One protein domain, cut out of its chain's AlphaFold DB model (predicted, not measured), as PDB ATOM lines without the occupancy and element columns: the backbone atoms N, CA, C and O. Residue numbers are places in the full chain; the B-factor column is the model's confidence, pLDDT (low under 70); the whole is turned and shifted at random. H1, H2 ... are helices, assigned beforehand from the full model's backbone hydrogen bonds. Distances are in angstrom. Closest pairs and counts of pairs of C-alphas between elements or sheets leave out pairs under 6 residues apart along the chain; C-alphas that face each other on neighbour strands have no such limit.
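What this domain is: This is residues 57 to 207 of the 245 residues of an uncharacterized protein of Pseudogymnoascus sp. VKM F-3775 (UniProt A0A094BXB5). One long helix, H1, makes a shaft, and a head of shorter helices gathers about its later part: H5 in the middle of the head, side by side with residues 79 to 87 of H1, H2 and H3 packed on H5, H6 crossing H1 near its last residues, and H7 beyond H3. H4, with the short link before it and the long link after it, forms a loose arm over the shaft, and residues 57 to 63 stick out at the far end. The printed part has 151 residues with seven named helices, H1 to H7 in order, and no named strand: all helix. It is compact, radius of gyration of the C-alphas 17.1 A, yet elongated, spanning 60 by 35 by 29 A.

Where its parts are: H1, residues 60 to 92, runs 47.3 A from C-alpha 60 at (70.819, 19.113, -39.615). H2 is residues 98 to 102, H3 116 to 124, H4 134 to 140. H5, residues 154 to 166, is 18.9 A long, H6, 170 to 180, 15.5 A, and H7, 188 to 197, 14.2 A, ending at C-alpha 197 (32.521, 53.062, -43.539).

How they stand to each other: The hub, H5, touches H1 at a shallow tilt of 18 degrees, the same way; the closest C-alphas, Gln 80 and His 155, are 5.9 A apart. H5 touches H3 at a steep tilt of 50 degrees, closest C-alphas Asn 121 and Ala 160, 5.3 A. With residues 161 to 166 alone it touches H2, closest C-alphas Ala 100 and Met 162, 5.2 A. H1 touches H6 with residues 86 to 90 alone, closest C-alphas Leu 90 and Thr 176, 6.7 A. H3 and H7 only just touch, with 3 pairs of C-alphas within 8 A, closest Met 123 and Leu 191, 6.8 A. H4 touches no helix but is near H1. Every O i to N i+4 pair is within hydrogen-bond range in H1, H3, H4, H6 and H7; H5 has 8 of 9, H2 0 of 1 but 2 of 2 O i to N i+3 pairs.

The domain as a whole: The farthest C-alphas, Thr 58 and Asp 203, are 60.7 A apart. The printed part has no cut; the links H2 to H3 and H4 to H5 are long. Mean pLDDT of the printed part is 77.4, with 43 residues under 70, among them 57 to 77 and 104 to 114.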
ATOM      1  N   GLN A  57      70.031  13.017 -45.925       49.62
ATOM      2  CA  GLN A  57      69.012  12.771 -44.887       49.62
ATOM      3  C   GLN A  57      69.524  13.055 -43.457       49.62
ATOM      4  O   GLN A  57      68.750  13.362 -42.549       49.62
ATOM      5  N   THR A  58      70.839  12.969 -43.258       59.28
ATOM      6  CA  THR A  58      71.533  13.245 -41.996       59.28
ATOM      7  C   THR A  58      71.801  14.730 -41.751       59.28
ATOM      8  O   THR A  58      72.169  15.086 -40.630       59.28
ATOM      9  N   ASP A  59      71.594  15.596 -42.745       52.78
ATOM     10  CA  ASP A  59      71.897  17.018 -42.644       52.78
ATOM     11  C   ASP A  59      70.961  17.719 -41.640       52.78
ATOM     12  O   ASP A  59      69.729  17.654 -41.712       52.78
ATOM     13  N   TYR A  60      71.555  18.403 -40.660       56.41
ATOM     14  CA  TYR A  60      70.819  19.113 -39.615       56.41
ATOM     15  C   TYR A  60      69.963  20.266 -40.173       56.41
ATOM     16  O   TYR A  60      68.866  20.529 -39.671       56.41
ATOM     17  N   THR A  61      70.408  20.916 -41.251       55.53
ATOM     18  CA  THR A  61      69.646  21.968 -41.935       55.53
ATOM     19  C   THR A  61      68.417  21.401 -42.641       55.53
ATOM     20  O   THR A  61      67.370  22.050 -42.629       55.53
ATOM     21  N   ARG A  62      68.477  20.150 -43.129       50.72
ATOM     22  CA  ARG A  62      67.315  19.434 -43.678       50.72
ATOM     23  C   ARG A  62      66.244  19.210 -42.612       50.72
ATOM     24  O   ARG A  62      65.072  19.453 -42.885       50.72
ATOM     25  N   LYS A  63      66.633  18.819 -41.391       55.12
ATOM     26  CA  LYS A  63      65.708  18.621 -40.253       55.12
ATOM     27  C   LYS A  63      65.035  19.923 -39.812       55.12
ATOM     28  O   LYS A  63      63.827  19.945 -39.589       55.12
ATOM     29  N   LEU A  64      65.793  21.017 -39.722       55.91
ATOM     30  CA  LEU A  64      65.236  22.337 -39.403       55.91
ATOM     31  C   LEU A  64      64.341  22.883 -40.527       55.91
ATOM     32  O   LEU A  64      63.292  23.462 -40.244       55.91
ATOM     33  N   GLY A  65      64.732  22.687 -41.789       59.12
ATOM     34  CA  GLY A  65      63.914  23.019 -42.958       59.12
ATOM     35  C   GLY A  65      62.595  22.244 -42.972       59.12
ATOM     36  O   GLY A  65      61.540  22.852 -43.143       59.12
ATOM     37  N   ALA A  66      62.644  20.944 -42.653       58.25
ATOM     38  CA  ALA A  66      61.467  20.082 -42.507       58.25
ATOM     39  C   ALA A  66      60.500  20.602 -41.468       58.25
ATOM     40  O   ALA A  66      59.315  20.725 -41.753       58.25
ATOM     41  N   GLY A  67      61.013  20.960 -40.289       56.19
ATOM     42  CA  GLY A  67      60.200  21.540 -39.229       56.19
ATOM     43  C   GLY A  67      59.429  22.764 -39.719       56.19
ATOM     44  O   GLY A  67      58.221  22.827 -39.542       56.19
ATOM     45  N   ARG A  68      60.092  23.693 -40.422       60.25
ATOM     46  CA  ARG A  68      59.446  24.911 -40.945       60.25
ATOM     47  C   ARG A  68      58.387  24.624 -42.006       60.25
ATOM     48  O   ARG A  68      57.323  25.238 -41.971       60.25
ATOM     49  N   ILE A  69      58.671  23.713 -42.933       61.88
ATOM     50  CA  ILE A  69      57.741  23.351 -44.009       61.88
ATOM     51  C   ILE A  69      56.529  22.623 -43.431       61.88
ATOM     52  O   ILE A  69      55.403  23.040 -43.687       61.88
ATOM     53  N   LEU A  70      56.744  21.624 -42.572       58.97
ATOM     54  CA  LEU A  70      55.673  20.886 -41.900       58.97
ATOM     55  C   LEU A  70      54.818  21.807 -41.025       58.97
ATOM     56  O   LEU A  70      53.595  21.746 -41.086       58.97
ATOM     57  N   SER A  71      55.437  22.712 -40.271       60.22
ATOM     58  CA  SER A  71      54.737  23.745 -39.504       60.22
ATOM     59  C   SER A  71      53.859  24.628 -40.397       60.22
ATOM     60  O   SER A  71      52.682  24.834 -40.105       60.22
ATOM     61  N   GLY A  72      54.389  25.090 -41.528       63.84
ATOM     62  CA  GLY A  72      53.615  25.831 -42.517       63.84
ATOM     63  C   GLY A  72      52.466  25.021 -43.130       63.84
ATOM     64  O   GLY A  72      51.356  25.528 -43.283       63.84
ATOM     65  N   MET A  73      52.692  23.743 -43.439       65.19
ATOM     66  CA  MET A  73      51.663  22.834 -43.955       65.19
ATOM     67  C   MET A  73      50.560  22.564 -42.932       65.19
ATOM     68  O   MET A  73      49.398  22.529 -43.312       65.19
ATOM     69  N   VAL A  74      50.885  22.432 -41.643       65.25
ATOM     70  CA  VAL A  74      49.882  22.275 -40.578       65.25
ATOM     71  C   VAL A  74      49.004  23.523 -40.468       65.25
ATOM     72  O   VAL A  74      47.789  23.397 -40.324       65.25
ATOM     73  N   ILE A  75      49.592  24.720 -40.573       65.94
ATOM     74  CA  ILE A  75      48.839  25.983 -40.599       65.94
ATOM     75  C   ILE A  75      47.924  26.028 -41.828       65.94
ATOM     76  O   ILE A  75      46.723  26.253 -41.673       65.94
ATOM     77  N   ARG A  76      48.456  25.755 -43.032       69.94
ATOM     78  CA  ARG A  76      47.657  25.713 -44.271       69.94
ATOM     79  C   ARG A  76      46.527  24.704 -44.178       69.94
ATOM     80  O   ARG A  76      45.390  25.082 -44.404       69.94
ATOM     81  N   GLY A  77      46.832  23.469 -43.795       68.19
ATOM     82  CA  GLY A  77      45.862  22.385 -43.724       68.19
ATOM     83  C   GLY A  77      44.737  22.681 -42.737       68.19
ATOM     84  O   GLY A  77      43.578  22.455 -43.061       68.19
ATOM     85  N   ARG A  78      45.048  23.257 -41.567       72.56
ATOM     86  CA  ARG A  78      44.017  23.658 -40.597       72.56
ATOM     87  C   ARG A  78      43.148  24.791 -41.125       72.56
ATOM     88  O   ARG A  78      41.933  24.661 -41.089       72.56
ATOM     89  N   LEU A  79      43.751  25.860 -41.643       75.38
ATOM     90  CA  LEU A  79      42.993  26.997 -42.172       75.38
ATOM     91  C   LEU A  79      42.155  26.587 -43.387       75.38
ATOM     92  O   LEU A  79      40.970  26.881 -43.430       75.38
ATOM     93  N   GLN A  80      42.726  25.854 -44.343       78.12
ATOM     94  CA  GLN A  80      42.007  25.366 -45.524       78.12
ATOM     95  C   GLN A  80      40.859  24.427 -45.146       78.12
ATOM     96  O   GLN A  80      39.772  24.579 -45.695       78.12
ATOM     97  N   ALA A  81      41.065  23.513 -44.190       78.56
ATOM     98  CA  ALA A  81      39.999  22.644 -43.697       78.56
ATOM     99  C   ALA A  81      38.877  23.455 -43.040       78.56
ATOM    100  O   ALA A  81      37.723  23.311 -43.423       78.56
ATOM    101  N   THR A  82      39.205  24.379 -42.129       83.31
ATOM    102  CA  THR A  82      38.209  25.242 -41.474       83.31
ATOM    103  C   THR A  82      37.430  26.093 -42.478       83.31
ATOM    104  O   THR A  82      36.213  26.245 -42.350       83.31
ATOM    105  N   ILE A  83      38.102  26.634 -43.496       85.88
ATOM    106  CA  ILE A  83      37.451  27.394 -44.564       85.88
ATOM    107  C   ILE A  83      36.523  26.504 -45.397       85.88
ATOM    108  O   ILE A  83      35.383  26.895 -45.655       85.88
ATOM    109  N   LEU A  84      36.983  25.316 -45.797       85.00
ATOM    110  CA  LEU A  84      36.166  24.379 -46.561       85.00
ATOM    111  C   LEU A  84      34.943  23.936 -45.753       85.00
ATOM    112  O   LEU A  84      33.833  23.993 -46.268       85.00
ATOM    113  N   ASP A  85      35.120  23.574 -44.485       84.25
ATOM    114  CA  ASP A  85      34.029  23.185 -43.588       84.25
ATOM    115  C   ASP A  85      33.009  24.321 -43.426       84.25
ATOM    116  O   ASP A  85      31.798  24.092 -43.483       84.25
ATOM    117  N   THR A  86      33.486  25.566 -43.319       90.31
ATOM    118  CA  THR A  86      32.627  26.758 -43.290       90.31
ATOM    119  C   THR A  86      31.807  26.891 -44.568       90.31
ATOM    120  O   THR A  86      30.592  27.087 -44.504       90.31
ATOM    121  N   PHE A  87      32.435  26.732 -45.733       90.88
ATOM    122  CA  PHE A  87      31.732  26.776 -47.011       90.88
ATOM    123  C   PHE A  87      30.729  25.624 -47.175       90.88
ATOM    124  O   PHE A  87      29.600  25.837 -47.622       90.88
ATOM    125  N   MET A  88      31.100  24.412 -46.767       88.38
ATOM    126  CA  MET A  88      30.215  23.251 -46.814       88.38
ATOM    127  C   MET A  88      28.993  23.444 -45.918       88.38
ATOM    128  O   MET A  88      27.885  23.099 -46.319       88.38
ATOM    129  N   GLU A  89      29.153  24.046 -44.742       88.62
ATOM    130  CA  GLU A  89      28.026  24.373 -43.875       88.62
ATOM    131  C   GLU A  89      27.118  25.446 -44.489       88.62
ATOM    132  O   GLU A  89      25.897  25.300 -44.454       88.62
ATOM    133  N   LEU A  90      27.680  26.478 -45.124       89.38
ATOM    134  CA  LEU A  90      26.888  27.451 -45.885       89.38
ATOM    135  C   LEU A  90      26.075  26.771 -46.997       89.38
ATOM    136  O   LEU A  90      24.912  27.118 -47.208       89.38
ATOM    137  N   CYS A  91      26.645  25.768 -47.668       89.06
ATOM    138  CA  CYS A  91      25.929  24.966 -48.660       89.06
ATOM    139  C   CYS A  91      24.829  24.099 -48.029       89.06
ATOM    140  O   CYS A  91      23.715  24.048 -48.543       89.06
ATOM    141  N   LEU A  92      25.107  23.444 -46.896       84.38
ATOM    142  CA  LEU A  92      24.136  22.604 -46.182       84.38
ATOM    143  C   LEU A  92      22.928  23.402 -45.677       84.38
ATOM    144  O   LEU A  92      21.817  22.880 -45.656       84.38
ATOM    145  N   GLN A  93      23.129  24.665 -45.299       88.31
ATOM    146  CA  GLN A  93      22.052  25.578 -44.901       88.31
ATOM    147  C   GLN A  93      21.330  26.216 -46.102       88.31
ATOM    148  O   GLN A  93      20.437  27.038 -45.909       88.31
ATOM    149  N   GLY A  94      21.717  25.879 -47.339       85.38
ATOM    150  CA  GLY A  94      21.153  26.457 -48.562       85.38
ATOM    151  C   GLY A  94      21.499  27.934 -48.774       85.38
ATOM    152  O   GLY A  94      20.846  28.597 -49.577       85.38
ATOM    153  N   VAL A  95      22.491  28.457 -48.046       90.62
ATOM    154  CA  VAL A  95      22.952  29.852 -48.120       90.62
ATOM    155  C   VAL A  95      23.883  30.065 -49.308       90.62
ATOM    156  O   VAL A  95      23.841  31.113 -49.946       90.62
ATOM    157  N   CYS A  96      24.717  29.070 -49.603       90.81
ATOM    158  CA  CYS A  96      25.597  29.015 -50.770       90.81
ATOM    159  C   CYS A  96      25.303  27.762 -51.604       90.81
ATOM    160  O   CYS A  96      24.533  26.890 -51.197       90.81
ATOM    161  N   SER A  97      25.934  27.657 -52.772       86.12
ATOM    162  CA  SER A  97      25.815  26.502 -53.660       86.12
ATOM    163  C   SER A  97      27.186  25.957 -54.039       86.12
ATOM    164  O   SER A  97      28.112  26.713 -54.329       86.12
ATOM    165  N   LEU A  98      27.282  24.628 -54.137       86.50
ATOM    166  CA  LEU A  98      28.482  23.934 -54.614       86.50
ATOM    167  C   LEU A  98      28.881  24.335 -56.041       86.50
ATOM    168  O   LEU A  98      30.046  24.184 -56.395       86.50
ATOM    169  N   SER A  99      27.962  24.916 -56.823       80.44
ATOM    170  CA  SER A  99      28.273  25.496 -58.140       80.44
ATOM    171  C   SER A  99      29.384  26.557 -58.096       80.44
ATOM    172  O   SER A  99      30.074  26.774 -59.088       80.44
ATOM    173  N   ALA A 100      29.645  27.176 -56.937       81.50
ATOM    174  CA  ALA A 100      30.771  28.096 -56.767       81.50
ATOM    175  C   ALA A 100      32.147  27.458 -57.034       81.50
ATOM    176  O   ALA A 100      33.095  28.179 -57.366       81.50
ATOM    177  N   LEU A 101      32.251  26.133 -56.886       81.44
ATOM    178  CA  LEU A 101      33.468  25.352 -57.113       81.44
ATOM    179  C   LEU A 101      33.678  24.977 -58.586       81.44
ATOM    180  O   LEU A 101      34.764  24.544 -58.946       81.44
ATOM    181  N   GLU A 102      32.674  25.161 -59.448       75.94
ATOM    182  CA  GLU A 102      32.736  24.765 -60.865       75.94
ATOM    183  C   GLU A 102      33.684  25.638 -61.698       75.94
ATOM    184  O   GLU A 102      33.937  25.345 -62.865       75.94
ATOM    185  N   ARG A 103      34.202  26.732 -61.126       70.19
ATOM    186  CA  ARG A 103      35.147  27.625 -61.801       70.19
ATOM    187  C   ARG A 103      36.482  27.664 -61.064       70.19
ATOM    188  O   ARG A 103      36.465  27.814 -59.836       70.19
ATOM    189  N   PRO A 104      37.620  27.672 -61.793       66.44
ATOM    190  CA  PRO A 104      38.933  27.948 -61.213       66.44
ATOM    191  C   PRO A 104      38.880  29.219 -60.379       66.44
ATOM    192  O   PRO A 104      38.032  30.076 -60.633       66.44
ATOM    193  N   MET A 105      39.749  29.366 -59.388       68.69
ATOM    194  CA  MET A 105      39.809  30.571 -58.569       68.69
ATOM    195  C   MET A 105      40.994  31.443 -58.963       68.69
ATOM    196  O   MET A 105      42.074  30.923 -59.193       68.69
ATOM    197  N   ASP A 106      40.802  32.763 -59.006       66.31
ATOM    198  CA  ASP A 106      41.919  33.706 -59.068       66.31
ATOM    199  C   ASP A 106      42.237  34.202 -57.651       66.31
ATOM    200  O   ASP A 106      41.419  34.837 -56.990       66.31
ATOM    201  N   TRP A 107      43.442  33.893 -57.190       64.56
ATOM    202  CA  TRP A 107      43.930  34.122 -55.835       64.56
ATOM    203  C   TRP A 107      44.368  35.586 -55.665       64.56
ATOM    204  O   TRP A 107      44.698  36.027 -54.566       64.56
ATOM    205  N   HIS A 108      44.429  36.331 -56.772       64.56
ATOM    206  CA  HIS A 108      44.716  37.759 -56.840       64.56
ATOM    207  C   HIS A 108      43.454  38.587 -57.086       64.56
ATOM    208  O   HIS A 108      43.527  39.817 -57.138       64.56
ATOM    209  N   ASN A 109      42.288  37.950 -57.197       64.25
ATOM    210  CA  ASN A 109      41.028  38.662 -57.282       64.25
ATOM    211  C   ASN A 109      40.651  39.191 -55.892       64.25
ATOM    212  O   ASN A 109      39.963  38.534 -55.130       64.25
ATOM    213  N   TRP A 110      41.102  40.391 -55.545       64.00
ATOM    214  CA  TRP A 110      40.751  41.053 -54.279       64.00
ATOM    215  C   TRP A 110      39.466  41.891 -54.368       64.00
ATOM    216  O   TRP A 110      39.069  42.525 -53.386       64.00
ATOM    217  N   GLY A 111      38.827  41.891 -55.540       59.88
ATOM    218  CA  GLY A 111      37.773  42.829 -55.897       59.88
ATOM    219  C   GLY A 111      38.275  44.262 -56.147       59.88
ATOM    220  O   GLY A 111      39.354  44.672 -55.708       59.88
ATOM    221  N   GLY A 112      37.485  45.035 -56.887       60.78
ATOM    222  CA  GLY A 112      37.552  46.492 -56.993       60.78
ATOM    223  C   GLY A 112      37.227  47.211 -55.675       60.78
ATOM    224  O   GLY A 112      37.348  46.671 -54.585       60.78
ATOM    225  N   ALA A 113      36.915  48.507 -55.705       52.66
ATOM    226  CA  ALA A 113      36.640  49.267 -54.472       52.66
ATOM    227  C   ALA A 113      35.192  49.159 -53.968       52.66
ATOM    228  O   ALA A 113      34.926  49.517 -52.822       52.66
ATOM    229  N   SER A 114      34.276  48.679 -54.809       59.66
ATOM    230  CA  SER A 114      32.824  48.828 -54.646       59.66
ATOM    231  C   SER A 114      32.038  47.541 -54.921       59.66
ATOM    232  O   SER A 114      30.840  47.580 -55.194       59.66
ATOM    233  N   ASP A 115      32.708  46.400 -54.899       76.62
ATOM    234  CA  ASP A 115      32.175  45.100 -55.277       76.62
ATOM    235  C   ASP A 115      31.995  44.167 -54.080       76.62
ATOM    236  O   ASP A 115      32.739  44.183 -53.095       76.62
ATOM    237  N   CYS A 116      30.966  43.329 -54.200       82.94
ATOM    238  CA  CYS A 116      30.516  42.402 -53.170       82.94
ATOM    239  C   CYS A 116      31.661  41.528 -52.635       82.94
ATOM    240  O   CYS A 116      31.785  41.329 -51.427       82.94
ATOM    241  N   HIS A 117      32.556  41.080 -53.521       83.25
ATOM    242  CA  HIS A 117      33.682  40.232 -53.148       83.25
ATOM    243  C   HIS A 117      34.615  40.891 -52.122       83.25
ATOM    244  O   HIS A 117      35.002  40.261 -51.134       83.25
ATOM    245  N   ARG A 118      34.958  42.169 -52.311       82.88
ATOM    246  CA  ARG A 118      35.824  42.890 -51.375       82.88
ATOM    247  C   ARG A 118      35.152  43.095 -50.025       82.88
ATOM    248  O   ARG A 118      35.819  43.025 -48.993       82.88
ATOM    249  N   TRP A 119      33.848  43.355 -50.025       87.44
ATOM    250  CA  TRP A 119      33.093  43.496 -48.786       87.44
ATOM    251  C   TRP A 119      33.045  42.179 -48.007       87.44
ATOM    252  O   TRP A 119      33.391  42.167 -46.828       87.44
ATOM    253  N   ILE A 120      32.746  41.060 -48.679       89.38
ATOM    254  CA  ILE A 120      32.777  39.720 -48.073       89.38
ATOM    255  C   ILE A 120      34.163  39.423 -47.488       89.38
ATOM    256  O   ILE A 120      34.255  38.975 -46.348       89.38
ATOM    257  N   ASN A 121      35.243  39.713 -48.226       87.94
ATOM    258  CA  ASN A 121      36.609  39.554 -47.717       87.94
ATOM    259  C   ASN A 121      36.818  40.329 -46.412       87.94
ATOM    260  O   ASN A 121      37.307  39.766 -45.437       87.94
ATOM    261  N   ARG A 122      36.438  41.613 -46.378       87.12
ATOM    262  CA  ARG A 122      36.582  42.465 -45.188       87.12
ATOM    263  C   ARG A 122      35.784  41.942 -43.996       87.12
ATOM    264  O   ARG A 122      36.315  41.937 -42.898       87.12
ATOM    265  N   MET A 123      34.568  41.458 -44.225       89.06
ATOM    266  CA  MET A 123      33.740  40.870 -43.173       89.06
ATOM    267  C   MET A 123      34.364  39.578 -42.622       89.06
ATOM    268  O   MET A 123      34.462  39.406 -41.411       89.06
ATOM    269  N   ILE A 124      34.872  38.690 -43.487       89.12
ATOM    270  CA  ILE A 124      35.568  37.464 -43.051       89.12
ATOM    271  C   ILE A 124      36.818  37.807 -42.228       89.12
ATOM    272  O   ILE A 124      37.144  37.102 -41.272       89.12
ATOM    273  N   TYR A 125      37.493  38.910 -42.563       86.00
ATOM    274  CA  TYR A 125      38.631  39.421 -41.803       86.00
ATOM    275  C   TYR A 125      38.297  39.823 -40.368       86.00
ATOM    276  O   TYR A 125      39.234  39.923 -39.591       86.00
ATOM    277  N   ASP A 126      37.036  40.031 -39.986       86.94
ATOM    278  CA  ASP A 126      36.680  40.406 -38.612       86.94
ATOM    279  C   ASP A 126      36.528  39.198 -37.668       86.94
ATOM    280  O   ASP A 126      36.350  39.367 -36.458       86.94
ATOM    281  N   PHE A 127      36.632  37.969 -38.185       84.25
ATOM    282  CA  PHE A 127      36.564  36.745 -37.387       84.25
ATOM    283  C   PHE A 127      37.910  36.380 -36.753       84.25
ATOM    284  O   PHE A 127      38.959  36.407 -37.395       84.25
ATOM    285  N   SER A 128      37.894  35.949 -35.489       79.81
ATOM    286  CA  SER A 128      39.120  35.702 -34.709       79.81
ATOM    287  C   SER A 128      40.063  34.629 -35.276       79.81
ATOM    288  O   SER A 128      41.266  34.702 -35.046       79.81
ATOM    289  N   CYS A 129      39.547  33.643 -36.023       74.31
ATOM    290  CA  CYS A 129      40.371  32.623 -36.684       74.31
ATOM    291  C   CYS A 129      41.245  33.234 -37.790       74.31
ATOM    292  O   CYS A 129      42.296  32.689 -38.126       74.31
ATOM    293  N   ILE A 130      40.819  34.383 -38.314       73.75
ATOM    294  CA  ILE A 130      41.464  35.125 -39.389       73.75
ATOM    295  C   ILE A 130      42.305  36.283 -38.833       73.75
ATOM    296  O   ILE A 130      43.416  36.515 -39.309       73.75
ATOM    297  N   VAL A 131      41.842  36.955 -37.769       67.62
ATOM    298  CA  VAL A 131      42.606  37.964 -36.998       67.62
ATOM    299  C   VAL A 131      43.589  37.292 -36.034       67.62
ATOM    300  O   VAL A 131      43.650  37.594 -34.842       67.62
ATOM    301  N   VAL A 132      44.360  36.332 -36.529       67.12
ATOM    302  CA  VAL A 132      45.454  35.749 -35.757       67.12
ATOM    303  C   VAL A 132      46.709  36.562 -36.035       67.12
ATOM    304  O   VAL A 132      47.048  36.828 -37.187       67.12
ATOM    305  N   ASP A 133      47.425  36.930 -34.972       70.31
ATOM    306  CA  ASP A 133      48.778  37.468 -35.089       70.31
ATOM    307  C   ASP A 133      49.706  36.363 -35.617       70.31
ATOM    308  O   ASP A 133      50.277  35.554 -34.877       70.31
ATOM    309  N   MET A 134      49.792  36.292 -36.942       71.88
ATOM    310  CA  MET A 134      50.586  35.299 -37.647       71.88
ATOM    311  C   MET A 134      52.086  35.493 -37.427       71.88
ATOM    312  O   MET A 134      52.836  34.529 -37.591       71.88
ATOM    313  N   ASP A 135      52.530  36.686 -37.029       72.81
ATOM    314  CA  ASP A 135      53.919  36.924 -36.639       72.81
ATOM    315  C   ASP A 135      54.211  36.271 -35.287       72.81
ATOM    316  O   ASP A 135      55.210  35.558 -35.143       72.81
ATOM    317  N   LEU A 136      53.298  36.399 -34.323       73.31
ATOM    318  CA  LEU A 136      53.392  35.706 -33.040       73.31
ATOM    319  C   LEU A 136      53.328  34.180 -33.203       73.31
ATOM    320  O   LEU A 136      54.091  33.459 -32.550       73.31
ATOM    321  N   VAL A 137      52.439  33.668 -34.062       70.06
ATOM    322  CA  VAL A 137      52.349  32.225 -34.354       70.06
ATOM    323  C   VAL A 137      53.646  31.720 -34.981       70.06
ATOM    324  O   VAL A 137      54.201  30.727 -34.507       70.06
ATOM    325  N   GLN A 138      54.175  32.425 -35.985       72.50
ATOM    326  CA  GLN A 138      55.456  32.080 -36.602       72.50
ATOM    327  C   GLN A 138      56.595  32.059 -35.589       72.50
ATOM    328  O   GLN A 138      57.340  31.077 -35.532       72.50
ATOM    329  N   ALA A 139      56.702  33.102 -34.764       75.25
ATOM    330  CA  ALA A 139      57.742  33.216 -33.751       75.25
ATOM    331  C   ALA A 139      57.686  32.045 -32.759       75.25
ATOM    332  O   ALA A 139      58.707  31.402 -32.506       75.25
ATOM    333  N   LYS A 140      56.490  31.704 -32.257       73.25
ATOM    334  CA  LYS A 140      56.293  30.554 -31.355       73.25
ATOM    335  C   LYS A 140      56.681  29.223 -31.994       73.25
ATOM    336  O   LYS A 140      57.097  28.311 -31.288       73.25
ATOM    337  N   TRP A 141      56.525  29.098 -33.308       70.62
ATOM    338  CA  TRP A 141      56.798  27.866 -34.048       70.62
ATOM    339  C   TRP A 141      58.227  27.828 -34.615       70.62
ATOM    340  O   TRP A 141      58.581  26.903 -35.344       70.62
ATOM    341  N   GLY A 142      59.070  28.818 -34.294       70.94
ATOM    342  CA  GLY A 142      60.443  28.904 -34.798       70.94
ATOM    343  C   GLY A 142      60.530  29.151 -36.310       70.94
ATOM    344  O   GLY A 142      61.571  28.905 -36.934       70.94
ATOM    345  N   ILE A 143      59.439  29.626 -36.912       69.62
ATOM    346  CA  ILE A 143      59.382  30.027 -38.314       69.62
ATOM    347  C   ILE A 143      59.981  31.430 -38.410       69.62
ATOM    348  O   ILE A 143      59.651  32.326 -37.635       69.62
ATOM    349  N   ARG A 144      60.907  31.625 -39.352       67.75
ATOM    350  CA  ARG A 144      61.515  32.940 -39.570       67.75
ATOM    351  C   ARG A 144      60.485  33.866 -40.203       67.75
ATOM    352  O   ARG A 144      59.849  33.477 -41.171       67.75
ATOM    353  N   TRP A 145      60.448  35.115 -39.750       69.81
ATOM    354  CA  TRP A 145      59.605  36.161 -40.337       69.81
ATOM    355  C   TRP A 145      59.781  36.288 -41.865       69.81
ATOM    356  O   TRP A 145      58.813  36.417 -42.605       69.81
ATOM    357  N   ALA A 146      61.014  36.125 -42.364       70.44
ATOM    358  CA  ALA A 146      61.330  36.140 -43.797       70.44
ATOM    359  C   ALA A 146      60.626  35.044 -44.629       70.44
ATOM    360  O   ALA A 146      60.641  35.123 -45.852       70.44
ATOM    361  N   SER A 147      60.010  34.039 -43.995       66.00
ATOM    362  CA  SER A 147      59.183  33.031 -44.667       66.00
ATOM    363  C   SER A 147      57.798  33.554 -45.081       66.00
ATOM    364  O   SER A 147      57.061  32.811 -45.718       66.00
ATOM    365  N   ARG A 148      57.445  34.806 -44.735       66.62
ATOM    366  CA  ARG A 148      56.241  35.530 -45.203       66.62
ATOM    367  C   ARG A 148      54.911  34.814 -44.956       66.62
ATOM    368  O   ARG A 148      53.912  35.069 -45.621       66.62
ATOM    369  N   TRP A 149      54.855  33.940 -43.957       67.25
ATOM    370  CA  TRP A 149      53.618  33.239 -43.604       67.25
ATOM    371  C   TRP A 149      52.531  34.168 -43.050       67.25
ATOM    372  O   TRP A 149      51.357  33.812 -43.074       67.25
ATOM    373  N   HIS A 150      52.901  35.365 -42.599       65.69
ATOM    374  CA  HIS A 150      51.976  36.404 -42.142       65.69
ATOM    375  C   HIS A 150      51.231  37.057 -43.305       65.69
ATOM    376  O   HIS A 150      50.140  37.591 -43.115       65.69
ATOM    377  N   ASP A 151      51.771  36.946 -44.519       67.19
ATOM    378  CA  ASP A 151      51.117  37.398 -45.742       67.19
ATOM    379  C   ASP A 151      50.187  36.328 -46.331       67.19
ATOM    380  O   ASP A 151      49.486  36.588 -47.312       67.19
ATOM    381  N   TYR A 152      50.137  35.122 -45.746       69.94
ATOM    382  CA  TYR A 152      49.329  34.024 -46.268       69.94
ATOM    383  C   TYR A 152      47.832  34.257 -46.034       69.94
ATOM    384  O   TYR A 152      47.241  33.815 -45.051       69.94
ATOM    385  N   ARG A 153      47.204  34.935 -46.993       73.44
ATOM    386  CA  ARG A 153      45.790  35.346 -46.958       73.44
ATOM    387  C   ARG A 153      44.910  34.599 -47.965       73.44
ATOM    388  O   ARG A 153      43.722  34.874 -48.075       73.44
ATOM    389  N   VAL A 154      45.487  33.622 -48.667       73.50
ATOM    390  CA  VAL A 154      44.831  32.837 -49.728       73.50
ATOM    391  C   VAL A 154      43.526  32.203 -49.256       73.50
ATOM    392  O   VAL A 154      42.524  32.255 -49.954       73.50
ATOM    393  N   HIS A 155      43.517  31.638 -48.051       75.94
ATOM    394  CA  HIS A 155      42.356  30.950 -47.488       75.94
ATOM    395  C   HIS A 155      41.132  31.878 -47.320       75.94
ATOM    396  O   HIS A 155      39.997  31.433 -47.464       75.94
ATOM    397  N   ILE A 156      41.359  33.176 -47.091       81.00
ATOM    398  CA  ILE A 156      40.312  34.200 -46.954       81.00
ATOM    399  C   ILE A 156      39.730  34.533 -48.322       81.00
ATOM    400  O   ILE A 156      38.515  34.458 -48.502       81.00
ATOM    401  N   ALA A 157      40.605  34.822 -49.291       80.06
ATOM    402  CA  ALA A 157      40.212  35.050 -50.680       80.06
ATOM    403  C   ALA A 157      39.436  33.845 -51.233       80.06
ATOM    404  O   ALA A 157      38.462  34.013 -51.968       80.06
ATOM    405  N   TRP A 158      39.814  32.637 -50.798       84.88
ATOM    406  CA  TRP A 158      39.141  31.394 -51.149       84.88
ATOM    407  C   TRP A 158      37.699  31.346 -50.659       84.88
ATOM    408  O   TRP A 158      36.773  31.223 -51.464       84.88
ATOM    409  N   LEU A 159      37.486  31.535 -49.357       88.81
ATOM    410  CA  LEU A 159      36.138  31.572 -48.794       88.81
ATOM    411  C   LEU A 159      35.288  32.683 -49.410       88.81
ATOM    412  O   LEU A 159      34.150  32.443 -49.813       88.81
ATOM    413  N   ALA A 160      35.851  33.886 -49.505       89.25
ATOM    414  CA  ALA A 160      35.145  35.047 -50.013       89.25
ATOM    415  C   ALA A 160      34.694  34.848 -51.461       89.25
ATOM    416  O   ALA A 160      33.556  35.177 -51.791       89.25
ATOM    417  N   THR A 161      35.541  34.248 -52.299       86.00
ATOM    418  CA  THR A 161      35.208  33.966 -53.698       86.00
ATOM    419  C   THR A 161      34.095  32.927 -53.795       86.00
ATOM    420  O   THR A 161      33.143  33.114 -54.553       86.00
ATOM    421  N   MET A 162      34.177  31.840 -53.019       88.44
ATOM    422  CA  MET A 162      33.146  30.795 -53.026       88.44
ATOM    423  C   MET A 162      31.778  31.337 -52.583       88.44
ATOM    424  O   MET A 162      30.752  31.024 -53.191       88.44
ATOM    425  N   ILE A 163      31.770  32.202 -51.565       91.06
ATOM    426  CA  ILE A 163      30.566  32.900 -51.109       91.06
ATOM    427  C   ILE A 163      30.059  33.832 -52.206       91.06
ATOM    428  O   ILE A 163      28.923  33.672 -52.644       91.06
ATOM    429  N   ALA A 164      30.896  34.752 -52.699       88.81
ATOM    430  CA  ALA A 164      30.529  35.761 -53.697       88.81
ATOM    431  C   ALA A 164      29.907  35.155 -54.965       88.81
ATOM    432  O   ALA A 164      29.057  35.780 -55.594       88.81
ATOM    433  N   ARG A 165      30.287  33.920 -55.309       85.69
ATOM    434  CA  ARG A 165      29.760  33.195 -56.468       85.69
ATOM    435  C   ARG A 165      28.360  32.641 -56.314       85.69
ATOM    436  O   ARG A 165      27.714  32.385 -57.324       85.69
ATOM    437  N   SER A 166      27.906  32.385 -55.092       88.12
ATOM    438  CA  SER A 166      26.724  31.540 -54.899       88.12
ATOM    439  C   SER A 166      25.831  31.902 -53.721       88.12
ATOM    440  O   SER A 166      24.850  31.198 -53.480       88.12
ATOM    441  N   PHE A 167      26.141  32.972 -52.987       89.44
ATOM    442  CA  PHE A 167      25.325  33.392 -51.859       89.44
ATOM    443  C   PHE A 167      23.905  33.800 -52.284       89.44
ATOM    444  O   PHE A 167      23.695  34.484 -53.285       89.44
ATOM    445  N   ASN A 168      22.910  33.424 -51.486       85.19
ATOM    446  CA  ASN A 168      21.533  33.886 -51.672       85.19
ATOM    447  C   ASN A 168      21.250  35.221 -50.949       85.19
ATOM    448  O   ASN A 168      20.420  36.006 -51.400       85.19
ATOM    449  N   SER A 169      21.936  35.469 -49.831       87.62
ATOM    450  CA  SER A 169      21.790  36.623 -48.943       87.62
ATOM    451  C   SER A 169      23.058  36.786 -48.100       87.62
ATOM    452  O   SER A 169      23.505  35.828 -47.466       87.62
ATOM    453  N   LEU A 170      23.629  37.995 -48.064       87.94
ATOM    454  CA  LEU A 170      24.807  38.298 -47.239       87.94
ATOM    455  C   LEU A 170      24.521  38.162 -45.741       87.94
ATOM    456  O   LEU A 170      25.333  37.584 -45.020       87.94
ATOM    457  N   ASP A 171      23.344  38.589 -45.288       88.50
ATOM    458  CA  ASP A 171      22.927  38.418 -43.893       88.50
ATOM    459  C   ASP A 171      22.875  36.936 -43.516       88.50
ATOM    460  O   ASP A 171      23.315  36.534 -42.441       88.50
ATOM    461  N   SER A 172      22.370  36.088 -44.418       89.75
ATOM    462  CA  SER A 172      22.304  34.641 -44.188       89.75
ATOM    463  C   SER A 172      23.694  34.007 -44.113       89.75
ATOM    464  O   SER A 172      23.902  33.093 -43.310       89.75
ATOM    465  N   VAL A 173      24.654  34.506 -44.902       90.81
ATOM    466  CA  VAL A 173      26.066  34.101 -44.820       90.81
ATOM    467  C   VAL A 173      26.619  34.438 -43.443       90.81
ATOM    468  O   VAL A 173      27.088  33.540 -42.745       90.81
ATOM    469  N   PHE A 174      26.521  35.703 -43.033       88.50
ATOM    470  CA  PHE A 174      27.104  36.167 -41.779       88.50
ATOM    471  C   PHE A 174      26.490  35.455 -40.570       88.50
ATOM    472  O   PHE A 174      27.209  34.822 -39.798       88.50
ATOM    473  N   ASN A 175      25.157  35.433 -40.484       90.00
ATOM    474  CA  ASN A 175      24.435  34.759 -39.407       90.00
ATOM    475  C   ASN A 175      24.771  33.265 -39.331       90.00
ATOM    476  O   ASN A 175      24.826  32.688 -38.246       90.00
ATOM    477  N   THR A 176      24.997  32.606 -40.472       90.19
ATOM    478  CA  THR A 176      25.370  31.187 -40.481       90.19
ATOM    479  C   THR A 176      26.786  30.973 -39.967       90.19
ATOM    480  O   THR A 176      26.983  30.084 -39.136       90.19
ATOM    481  N   ILE A 177      27.750  31.782 -40.420       89.31
ATOM    482  CA  ILE A 177      29.142  31.706 -39.960       89.31
ATOM    483  C   ILE A 177      29.211  31.981 -38.453       89.31
ATOM    484  O   ILE A 177      29.796  31.182 -37.717       89.31
ATOM    485  N   GLU A 178      28.566  33.050 -37.980       88.06
ATOM    486  CA  GLU A 178      28.540  33.430 -36.565       88.06
ATOM    487  C   GLU A 178      27.891  32.341 -35.701       88.06
ATOM    488  O   GLU A 178      28.498  31.859 -34.746       88.06
ATOM    489  N   ARG A 179      26.697  31.869 -36.082       88.62
ATOM    490  CA  ARG A 179      25.967  30.818 -35.352       88.62
ATOM    491  C   ARG A 179      26.760  29.518 -35.234       88.62
ATOM    492  O   ARG A 179      26.596  28.786 -34.261       88.62
ATOM    493  N   LYS A 180      27.565  29.184 -36.244       87.19
ATOM    494  CA  LYS A 180      28.369  27.954 -36.261       87.19
ATOM    495  C   LYS A 180      29.686  28.111 -35.516       87.19
ATOM    496  O   LYS A 180      30.209  27.119 -35.020       87.19
ATOM    497  N   GLY A 181      30.215  29.331 -35.438       82.38
ATOM    498  CA  GLY A 181      31.398  29.661 -34.649       82.38
ATOM    499  C   GLY A 181      32.701  29.030 -35.147       82.38
ATOM    500  O   GLY A 181      33.698  29.071 -34.433       82.38
ATOM    501  N   MET A 182      32.730  28.456 -36.357       80.12
ATOM    502  CA  MET A 182      33.924  27.787 -36.901       80.12
ATOM    503  C   MET A 182      35.083  28.757 -37.157       80.12
ATOM    504  O   MET A 182      36.240  28.383 -36.991       80.12
ATOM    505  N   LEU A 183      34.776  30.014 -37.490       82.81
ATOM    506  CA  LEU A 183      35.770  31.086 -37.614       82.81
ATOM    507  C   LEU A 183      36.018  31.824 -36.278       82.81
ATOM    508  O   LEU A 183      36.768  32.801 -36.218       82.81
ATOM    509  N   GLY A 184      35.427  31.335 -35.184       83.75
ATOM    510  CA  GLY A 184      35.469  31.954 -33.863       83.75
ATOM    511  C   GLY A 184      34.568  33.190 -33.741       83.75
ATOM    512  O   GLY A 184      33.750  33.445 -34.623       83.75
ATOM    513  N   PRO A 185      34.671  33.949 -32.637       83.12
ATOM    514  CA  PRO A 185      33.899  35.175 -32.449       83.12
ATOM    515  C   PRO A 185      34.302  36.272 -33.442       83.12
ATOM    516  O   PRO A 185      35.466  36.369 -33.845       83.12
ATOM    517  N   VAL A 186      33.335  37.126 -33.779       86.06
ATOM    518  CA  VAL A 186      33.559  38.349 -34.554       86.06
ATOM    519  C   VAL A 186      34.024  39.486 -33.641       86.06
ATOM    520  O   VAL A 186      33.562  39.625 -32.505       86.06
ATOM    521  N   ASN A 187      34.929  40.331 -34.128       85.69
ATOM    522  CA  ASN A 187      35.242  41.591 -33.466       85.69
ATOM    523  C   ASN A 187      34.119  42.605 -33.739       85.69
ATOM    524  O   ASN A 187      34.127  43.285 -34.762       85.69
ATOM    525  N   ALA A 188      33.166  42.718 -32.811       85.44
ATOM    526  CA  ALA A 188      31.979  43.561 -32.973       85.44
ATOM    527  C   ALA A 188      32.296  45.051 -33.210       85.44
ATOM    528  O   ALA A 188      31.588  45.719 -33.959       85.44
ATOM    529  N   GLU A 189      33.363  45.588 -32.608       86.50
ATOM    530  CA  GLU A 189      33.766  46.982 -32.830       86.50
ATOM    531  C   GLU A 189      34.352  47.178 -34.235       86.50
ATOM    532  O   GLU A 189      34.057  48.166 -34.909       86.50
ATOM    533  N   SER A 190      35.170  46.225 -34.689       85.69
ATOM    534  CA  SER A 190      35.739  46.237 -36.039       85.69
ATOM    535  C   SER A 190      34.653  46.098 -37.102       85.69
ATOM    536  O   SER A 190      34.599  46.927 -38.011       85.69
ATOM    537  N   LEU A 191      33.730  45.150 -36.918       85.44
ATOM    538  CA  LEU A 191      32.597  44.937 -37.814       85.44
ATOM    539  C   LEU A 191      31.708  46.182 -37.894       85.44
ATOM    540  O   LEU A 191      31.384  46.638 -38.985       85.44
ATOM    541  N   LYS A 192      31.386  46.800 -36.752       89.00
ATOM    542  CA  LYS A 192      30.609  48.043 -36.735       89.00
ATOM    543  C   LYS A 192      31.295  49.150 -37.543       89.00
ATOM    544  O   LYS A 192      30.652  49.815 -38.348       89.00
ATOM    545  N   ARG A 193      32.614  49.324 -37.387       90.12
ATOM    546  CA  ARG A 193      33.380  50.282 -38.206       90.12
ATOM    547  C   ARG A 193      33.382  49.908 -39.687       90.12
ATOM    548  O   ARG A 193      33.388  50.805 -40.529       90.12
ATOM    549  N   LEU A 194      33.426  48.620 -40.020       87.50
ATOM    550  CA  LEU A 194      33.343  48.156 -41.402       87.50
ATOM    551  C   LEU A 194      31.995  48.548 -42.019       87.50
ATOM    552  O   LEU A 194      31.989  49.143 -43.094       87.50
ATOM    553  N   GLU A 195      30.889  48.277 -41.330       88.25
ATOM    554  CA  GLU A 195      29.529  48.595 -41.781       88.25
ATOM    555  C   GLU A 195      29.282  50.105 -41.900       88.25
ATOM    556  O   GLU A 195      28.659  50.551 -42.860       88.25
ATOM    557  N   GLU A 196      29.813  50.910 -40.976       91.00
ATOM    558  CA  GLU A 196      29.693  52.374 -41.014       91.00
ATOM    559  C   GLU A 196      30.463  52.999 -42.188       91.00
ATOM    560  O   GLU A 196      29.970  53.923 -42.837       91.00
ATOM    561  N   ASN A 197      31.671  52.506 -42.478       88.19
ATOM    562  CA  ASN A 197      32.521  53.062 -43.539       88.19
ATOM    563  C   ASN A 197      32.214  52.476 -44.923       88.19
ATOM    564  O   ASN A 197      32.461  53.119 -45.945       88.19
ATOM    565  N   PHE A 198      31.724  51.239 -44.962       86.50
ATOM    566  CA  PHE A 198      31.474  50.469 -46.173       86.50
ATOM    567  C   PHE A 198      30.195  49.640 -45.994       86.50
ATOM    568  O   PHE A 198      30.277  48.417 -45.845       86.50
ATOM    569  N   PRO A 199      29.013  50.276 -45.992       85.50
ATOM    570  CA  PRO A 199      27.762  49.561 -45.783       85.50
ATOM    571  C   PRO A 199      27.538  48.520 -46.891       85.50
ATOM    572  O   PRO A 199      27.853  48.794 -48.057       85.50
ATOM    573  N   PRO A 200      27.007  47.328 -46.557       83.25
ATOM    574  CA  PRO A 200      26.669  46.338 -47.567       83.25
ATOM    575  C   PRO A 200      25.607  46.895 -48.515       83.25
ATOM    576  O   PRO A 200      24.619  47.489 -48.083       83.25
ATOM    577  N   ASN A 201      25.802  46.700 -49.819       83.38
ATOM    578  CA  ASN A 201      24.796  47.082 -50.799       83.38
ATOM    579  C   ASN A 201      23.740  45.964 -50.908       83.38
ATOM    580  O   ASN A 201      24.101  44.847 -51.290       83.38
ATOM    581  N   PRO A 202      22.452  46.236 -50.620       80.44
ATOM    582  CA  PRO A 202      21.389  45.231 -50.706       80.44
ATOM    583  C   PRO A 202      21.148  44.720 -52.136       80.44
ATOM    584  O   PRO A 202      20.599  43.634 -52.307       80.44
ATOM    585  N   ASP A 203      21.578  45.464 -53.157       83.06
ATOM    586  CA  ASP A 203      21.452  45.067 -54.562       83.06
ATOM    587  C   ASP A 203      22.558  44.106 -55.017       83.06
ATOM    588  O   ASP A 203      22.524  43.615 -56.152       83.06
ATOM    589  N   TRP A 204      23.556  43.830 -54.169       86.38
ATOM    590  CA  TRP A 204      24.578  42.844 -54.491       86.38
ATOM    591  C   TRP A 204      23.966  41.453 -54.611       86.38
ATOM    592  O   TRP A 204      23.280  40.955 -53.722       86.38
ATOM    593  N   LYS A 205      24.270  40.805 -55.731       81.56
ATOM    594  CA  LYS A 205      23.847  39.442 -56.030       81.56
ATOM    595  C   LYS A 205      25.068  38.556 -56.141       81.56
ATOM    596  O   LYS A 205      26.147  39.040 -56.493       81.56
ATOM    597  N   ALA A 206      24.868  37.268 -55.880       77.94
ATOM    598  CA  ALA A 206      25.852  36.277 -56.255       77.94
ATOM    599  C   ALA A 206      26.163  36.418 -57.736       77.94
ATOM    600  O   ALA A 206      25.272  36.426 -58.590       77.94
ATOM    601  N   ASP A 207      27.446  36.532 -58.014       70.31
ATOM    602  CA  ASP A 207      27.952  36.589 -59.360       70.31
ATOM    603  C   ASP A 207      28.764  35.324 -59.555       70.31
ATOM    604  O   ASP A 207      29.872  35.230 -59.046       70.31
TER     605      ASP A 207